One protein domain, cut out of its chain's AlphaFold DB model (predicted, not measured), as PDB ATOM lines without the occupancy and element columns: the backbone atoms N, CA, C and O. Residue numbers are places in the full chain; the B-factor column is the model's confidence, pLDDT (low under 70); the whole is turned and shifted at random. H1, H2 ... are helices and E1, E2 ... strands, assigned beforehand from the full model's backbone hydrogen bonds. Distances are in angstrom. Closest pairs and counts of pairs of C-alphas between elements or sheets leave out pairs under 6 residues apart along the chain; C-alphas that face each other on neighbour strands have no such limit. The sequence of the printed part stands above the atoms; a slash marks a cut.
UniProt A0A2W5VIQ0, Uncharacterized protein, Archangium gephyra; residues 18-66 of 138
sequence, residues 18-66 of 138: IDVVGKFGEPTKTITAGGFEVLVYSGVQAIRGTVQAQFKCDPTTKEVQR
ATOM      1  N   ILE A  18      27.001  -7.568   6.245       93.38
ATOM      2  CA  ILE A  18      26.049  -8.236   5.349       93.38
ATOM      3  C   ILE A  18      24.960  -7.255   4.898       93.38
ATOM      4  O   ILE A  18      24.652  -7.199   3.710       93.38
ATOM      5  N   ASP A  19      24.429  -6.432   5.807       94.06
ATOM      6  CA  ASP A  19      23.432  -5.406   5.464       94.06
ATOM      7  C   ASP A  19      24.004  -4.360   4.499       94.06
ATOM      8  O   ASP A  19      23.328  -3.917   3.570       94.06
ATOM      9  N   VAL A  20      25.272  -3.980   4.697       93.94
ATOM     10  CA  VAL A  20      25.978  -3.042   3.815       93.94
ATOM     11  C   VAL A  20      26.097  -3.627   2.408       93.94
ATOM     12  O   VAL A  20      25.709  -2.964   1.445       93.94
ATOM     13  N   VAL A  21      26.587  -4.864   2.283       94.69
ATOM     14  CA  VAL A  21      26.749  -5.532   0.981       94.69
ATOM     15  C   VAL A  21      25.395  -5.787   0.317       94.69
ATOM     16  O   VAL A  21      25.235  -5.533  -0.873       94.69
ATOM     17  N   GLY A  22      24.382  -6.203   1.079       93.81
ATOM     18  CA  GLY A  22      23.025  -6.388   0.562       93.81
ATOM     19  C   GLY A  22      22.409  -5.097   0.017       93.81
ATOM     20  O   GLY A  22      21.601  -5.141  -0.908       93.81
ATOM     21  N   LYS A  23      22.808  -3.938   0.555       93.31
ATOM     22  CA  LYS A  23      22.276  -2.633   0.150       93.31
ATOM     23  C   LYS A  23      23.046  -1.965  -0.984       93.31
ATOM     24  O   LYS A  23      22.427  -1.329  -1.836       93.31
ATOM     25  N   PHE A  24      24.373  -2.055  -0.972       93.69
ATOM     26  CA  PHE A  24      25.240  -1.324  -1.901       93.69
ATOM     27  C   PHE A  24      25.959  -2.219  -2.915       93.69
ATOM     28  O   PHE A  24      26.634  -1.698  -3.801       93.69
ATOM     29  N   GLY A  25      25.788  -3.538  -2.823       93.38
ATOM     30  CA  GLY A  25      26.533  -4.513  -3.611       93.38
ATOM     31  C   GLY A  25      27.913  -4.794  -3.022       93.38
ATOM     32  O   GLY A  25      28.220  -4.410  -1.897       93.38
ATOM     33  N   GLU A  26      28.758  -5.485  -3.782       94.12
ATOM     34  CA  GLU A  26      30.115  -5.793  -3.329       94.12
ATOM     35  C   GLU A  26      30.968  -4.518  -3.209       94.12
ATOM     36  O   GLU A  26      30.880  -3.633  -4.073       94.12
ATOM     37  N   PRO A  27      31.817  -4.398  -2.171       94.81
ATOM     38  CA  PRO A  27      32.764  -3.298  -2.065       94.81
ATOM     39  C   PRO A  27      33.830  -3.394  -3.160       94.81
ATOM     40  O   PRO A  27      34.116  -4.463  -3.694       94.81
ATOM     41  N   THR A  28      34.502  -2.278  -3.440       95.50
ATOM     42  CA  THR A  28      35.696  -2.273  -4.301       95.50
ATOM     43  C   THR A  28      36.794  -3.156  -3.739       95.50
ATOM     44  O   THR A  28      37.515  -3.822  -4.476       95.50
ATOM     45  N   LYS A  29      36.959  -3.108  -2.418       94.75
ATOM     46  CA  LYS A  29      37.888  -3.957  -1.683       94.75
ATOM     47  C   LYS A  29      37.538  -3.970  -0.210       94.75
ATOM     48  O   LYS A  29      36.998  -3.000   0.322       94.75
ATOM     49  N   THR A  30      37.958  -5.037   0.444       95.12
ATOM     50  CA  THR A  30      37.935  -5.163   1.896       95.12
ATOM     51  C   THR A  30      39.369  -5.130   2.397       95.12
ATOM     52  O   THR A  30      40.226  -5.839   1.871       95.12
ATOM     53  N   ILE A  31      39.653  -4.278   3.378       94.81
ATOM     54  CA  ILE A  31      40.981  -4.160   3.993       94.81
ATOM     55  C   ILE A  31      40.860  -4.245   5.508       94.81
ATOM     56  O   ILE A  31      39.844  -3.850   6.066       94.81
ATOM     57  N   THR A  32      41.911  -4.682   6.191       93.88
ATOM     58  CA  THR A  32      41.973  -4.602   7.655       93.88
ATOM     59  C   THR A  32      42.743  -3.349   8.052       93.88
ATOM     60  O   THR A  32      43.896  -3.184   7.657       93.88
ATOM     61  N   ALA A  33      42.131  -2.451   8.825       90.12
ATOM     62  CA  ALA A  33      42.772  -1.215   9.270       90.12
ATOM     63  C   ALA A  33      42.368  -0.862  10.704       90.12
ATOM     64  O   ALA A  33      41.186  -0.794  11.032       90.12
ATOM     65  N   GLY A  34      43.363  -0.610  11.563       83.44
ATOM     66  CA  GLY A  34      43.130  -0.216  12.957       83.44
ATOM     67  C   GLY A  34      42.341  -1.247  13.772       83.44
ATOM     68  O   GLY A  34      41.560  -0.855  14.629       83.44
ATOM     69  N   GLY A  35      42.497  -2.539  13.464       90.69
ATOM     70  CA  GLY A  35      41.744  -3.627  14.102       90.69
ATOM     71  C   GLY A  35      40.331  -3.847  13.550       90.69
ATOM     72  O   GLY A  35      39.656  -4.763  14.000       90.69
ATOM     73  N   PHE A  36      39.895  -3.060  12.564       93.62
ATOM     74  CA  PHE A  36      38.588  -3.201  11.921       93.62
ATOM     75  C   PHE A  36      38.704  -3.841  10.541       93.62
ATOM     76  O   PHE A  36      39.681  -3.622   9.822       93.62
ATOM     77  N   GLU A  37      37.661  -4.565  10.145       95.25
ATOM     78  CA  GLU A  37      37.419  -4.947   8.756       95.25
ATOM     79  C   GLU A  37      36.739  -3.776   8.040       95.25
ATOM     80  O   GLU A  37      35.675  -3.322   8.445       95.25
ATOM     81  N   VAL A  38      37.356  -3.241   6.994       96.62
ATOM     82  CA  VAL A  38      36.904  -2.027   6.312       96.62
ATOM     83  C   VAL A  38      36.456  -2.356   4.897       96.62
ATOM     84  O   VAL A  38      37.277  -2.679   4.038       96.62
ATOM     85  N   LEU A  39      35.156  -2.220   4.648       96.50
ATOM     86  CA  LEU A  39      34.565  -2.313   3.314       96.50
ATOM     87  C   LEU A  39      34.721  -0.960   2.619       96.50
ATOM     88  O   LEU A  39      34.151   0.034   3.074       96.50
ATOM     89  N   VAL A  40      35.489  -0.907   1.535       97.00
ATOM     90  CA  VAL A  40      35.778   0.328   0.795       97.00
ATOM     91  C   VAL A  40      34.997   0.340  -0.513       97.00
ATOM     92  O   VAL A  40      35.220  -0.500  -1.380       97.00
ATOM     93  N   TYR A  41      34.131   1.335  -0.673       96.44
ATOM     94  CA  TYR A  41      33.372   1.630  -1.886       96.44
ATOM     95  C   TYR A  41      33.962   2.879  -2.527       96.44
ATOM     96  O   TYR A  41      33.911   3.957  -1.938       96.44
ATOM     97  N   SER A  42      34.565   2.747  -3.702       94.62
ATOM     98  CA  SER A  42      35.276   3.832  -4.384       94.62
ATOM     99  C   SER A  42      35.279   3.623  -5.899       94.62
ATOM    100  O   SER A  42      34.984   2.529  -6.384       94.62
ATOM    101  N   GLY A  43      35.630   4.663  -6.658       91.44
ATOM    102  CA  GLY A  43      35.695   4.576  -8.119       91.44
ATOM    103  C   GLY A  43      34.349   4.171  -8.721       91.44
ATOM    104  O   GLY A  43      33.331   4.791  -8.433       91.44
ATOM    105  N   VAL A  44      34.334   3.111  -9.534       87.31
ATOM    106  CA  VAL A  44      33.115   2.623 -10.211       87.31
ATOM    107  C   VAL A  44      32.071   2.087  -9.221       87.31
ATOM    108  O   VAL A  44      30.877   2.190  -9.474       87.31
ATOM    109  N   GLN A  45      32.511   1.567  -8.072       90.00
ATOM    110  CA  GLN A  45      31.637   1.083  -6.998       90.00
ATOM    111  C   GLN A  45      31.417   2.145  -5.911       90.00
ATOM    112  O   GLN A  45      30.964   1.824  -4.814       90.00
ATOM    113  N   ALA A  46      31.765   3.412  -6.166       91.69
ATOM    114  CA  ALA A  46      31.451   4.484  -5.231       91.69
ATOM    115  C   ALA A  46      29.929   4.623  -5.082       91.69
ATOM    116  O   ALA A  46      29.178   4.630  -6.060       91.69
ATOM    117  N   ILE A  47      29.470   4.779  -3.841       92.81
ATOM    118  CA  ILE A  47      28.051   4.990  -3.557       92.81
ATOM    119  C   ILE A  47      27.648   6.361  -4.111       92.81
ATOM    120  O   ILE A  47      28.365   7.351  -3.936       92.81
ATOM    121  N   ARG A  48      26.486   6.436  -4.772       90.69
ATOM    122  CA  ARG A  48      25.981   7.670  -5.395       90.69
ATOM    123  C   ARG A  48      26.059   8.861  -4.429       90.69
ATOM    124  O   ARG A  48      25.569   8.797  -3.303       90.69
ATOM    125  N   GLY A  49      26.653   9.959  -4.900       88.81
ATOM    126  CA  GLY A  49      26.872  11.187  -4.119       88.81
ATOM    127  C   GLY A  49      28.182  11.215  -3.319       88.81
ATOM    128  O   GLY A  49      28.472  12.210  -2.655       88.81
ATOM    129  N   THR A  50      28.997  10.162  -3.404       93.38
ATOM    130  CA  THR A  50      30.293  10.055  -2.724       93.38
ATOM    131  C   THR A  50      31.406   9.803  -3.732       93.38
ATOM    132  O   THR A  50      31.178   9.174  -4.763       93.38
ATOM    133  N   VAL A  51      32.614  10.286  -3.440       94.31
ATOM    134  CA  VAL A  51      33.823   9.777  -4.110       94.31
ATOM    135  C   VAL A  51      34.267   8.451  -3.499       94.31
ATOM    136  O   VAL A  51      34.852   7.607  -4.177       94.31
ATOM    137  N   GLN A  52      33.993   8.276  -2.206       95.31
ATOM    138  CA  GLN A  52      34.329   7.078  -1.464       95.31
ATOM    139  C   GLN A  52      33.446   6.958  -0.224       95.31
ATOM    140  O   GLN A  52      33.161   7.952   0.444       95.31
ATOM    141  N   ALA A  53      33.093   5.736   0.139       96.31
ATOM    142  CA  ALA A  53      32.528   5.409   1.437       96.31
ATOM    143  C   ALA A  53      33.278   4.216   2.027       96.31
ATOM    144  O   ALA A  53      33.664   3.291   1.312       96.31
ATOM    145  N   GLN A  54      33.513   4.249   3.330       96.38
ATOM    146  CA  GLN A  54      34.166   3.181   4.064       96.38
ATOM    147  C   GLN A  54      33.291   2.772   5.241       96.38
ATOM    148  O   GLN A  54      32.871   3.617   6.030       96.38
ATOM    149  N   PHE A  55      33.062   1.475   5.387       95.88
ATOM    150  CA  PHE A  55      32.344   0.913   6.523       95.88
ATOM    151  C   PHE A  55      33.320   0.099   7.351       95.88
ATOM    152  O   PHE A  55      33.819  -0.927   6.894       95.88
ATOM    153  N   LYS A  56      33.608   0.576   8.559       95.56
ATOM    154  CA  LYS A  56      34.466  -0.106   9.522       95.56
ATOM    155  C   LYS A  56      33.598  -1.027  10.350       95.56
ATOM    156  O   LYS A  56      32.754  -0.559  11.109       95.56
ATOM    157  N   CYS A  57      33.816  -2.315  10.185       94.25
ATOM    158  CA  CYS A  57      33.100  -3.379  10.852       94.25
ATOM    159  C   CYS A  57      34.014  -4.038  11.884       94.25
ATOM    160  O   CYS A  57      35.232  -4.135  11.693       94.25
ATOM    161  N   ASP A  58      33.426  -4.488  12.983       93.69
ATOM    162  CA  ASP A  58      34.117  -5.365  13.916       93.69
ATOM    163  C   ASP A  58      34.453  -6.687  13.200       93.69
ATOM    164  O   ASP A  58      33.575  -7.282  12.570       93.69
ATOM    165  N   PRO A  59      35.706  -7.164  13.248       91.88
ATOM    166  CA  PRO A  59      36.100  -8.358  12.508       91.88
ATOM    167  C   PRO A  59      35.430  -9.639  13.030       91.88
ATOM    168  O   PRO A  59      35.312 -10.594  12.258       91.88
ATOM    169  N   THR A  60      34.985  -9.653  14.293       90.94
ATOM    170  CA  THR A  60      34.388 -10.808  14.981       90.94
ATOM    171  C   THR A  60      32.873 -10.811  14.837       90.94
ATOM    172  O   THR A  60      32.299 -11.778  14.345       90.94
ATOM    173  N   THR A  61      32.210  -9.728  15.247       91.88
ATOM    174  CA  THR A  61      30.744  -9.623  15.227       91.88
ATOM    175  C   THR A  61      30.205  -9.196  13.870       91.88
ATOM    176  O   THR A  61      29.002  -9.283  13.643       91.88
ATOM    177  N   LYS A  62      31.078  -8.727  12.965       92.56
ATOM    178  CA  LYS A  62      30.720  -8.165  11.654       92.56
ATOM    179  C   LYS A  62      29.816  -6.934  11.734       92.56
ATOM    180  O   LYS A  62      29.288  -6.486  10.720       92.56
ATOM    181  N   GLU A  63      29.663  -6.348  12.917       94.00
ATOM    182  CA  GLU A  63      28.828  -5.174  13.149       94.00
ATOM    183  C   GLU A  63      29.541  -3.896  12.695       94.00
ATOM    184  O   GLU A  63      30.719  -3.693  12.995       94.00
ATOM    185  N   VAL A  64      28.831  -3.003  12.003       94.00
ATOM    186  CA  VAL A  64      29.360  -1.706  11.564       94.00
ATOM    187  C   VAL A  64      29.610  -0.831  12.786       94.00
ATOM    188  O   VAL A  64      28.679  -0.340  13.413       94.00
ATOM    189  N   GLN A  65      30.871  -0.574  13.099       92.38
ATOM    190  CA  GLN A  65      31.269   0.296  14.200       92.38
ATOM    191  C   GLN A  65      31.359   1.760  13.775       92.38
ATOM    192  O   GLN A  65      31.126   2.645  14.589       92.38
ATOM    193  N   ARG A  66      31.692   2.049  12.512       93.06
ATOM    194  CA  ARG A  66      31.817   3.426  12.007       93.06
ATOM    195  C   ARG A  66      31.640   3.483  10.497       93.06
ATOM    196  O   ARG A  66      32.045   2.567   9.787       93.06
TER     197      ARG A  66
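AT A GLANCE: This is residues 18 to 66 of the 138 residues of an uncharacterized protein of Archangium gephyra (UniProt A0A2W5VIQ0). The domain is one strongly twisted antiparallel sheet of four strands, E1 to E4, with a short helix, H1, that only grazes it. The strands go back and forth as a meander, each the antiparallel neighbour of the one before, and from edge to edge their lines turn by 115 degrees. The 49 printed residues hold one named helix and four named strands, in the order H1 E1 E2 E3 E4 along the chain, and the class is mixed, helices and strands. The whole is compact, with a radius of gyration of the C-alphas of 10.3 A and spans of 28 by 21 by 15 A.

HOW THE PARTS SIT: Start at H1, residues 18 to 24, where every O i to N i+4 pair is within hydrogen-bond range; its closest C-alpha pair to E3, residues 50 to 57, is Val 20 and Phe 55, 8.0 A apart. Next find E1, residues 29 to 33, an edge strand that forms a hairpin with E2, residues 36 to 42, at 142 degrees; look at N 31 and O 38, 2.9 A apart. E2 and E3 form a hairpin at 163 degrees, with N 41 and O 53 at 2.8 A. E3 and E4, residues 64 to 66, form a hairpin at 120 degrees, with N 56 and O 66 at 2.8 A. E1 and E4 are apart.

IN THESE COORDINATES: Find C-alpha 18 at (26.049, -8.236, 5.349), from which H1 runs 10.0 A to C-alpha 24. E1 spans 12.3 A, E2 18.1 A and E3 19.3 A, beginning at C-alpha 50, (30.293, 10.055, -2.724). E4 spans 5.7 A and ends at C-alpha 66, (31.817, 3.426, 12.007).

THE WHOLE: The two C-alphas farthest apart, those of Gly 49 and Thr 60, are 30.1 A apart. The printed part has no cut and no long link. No printed residue is under 70 in pLDDT.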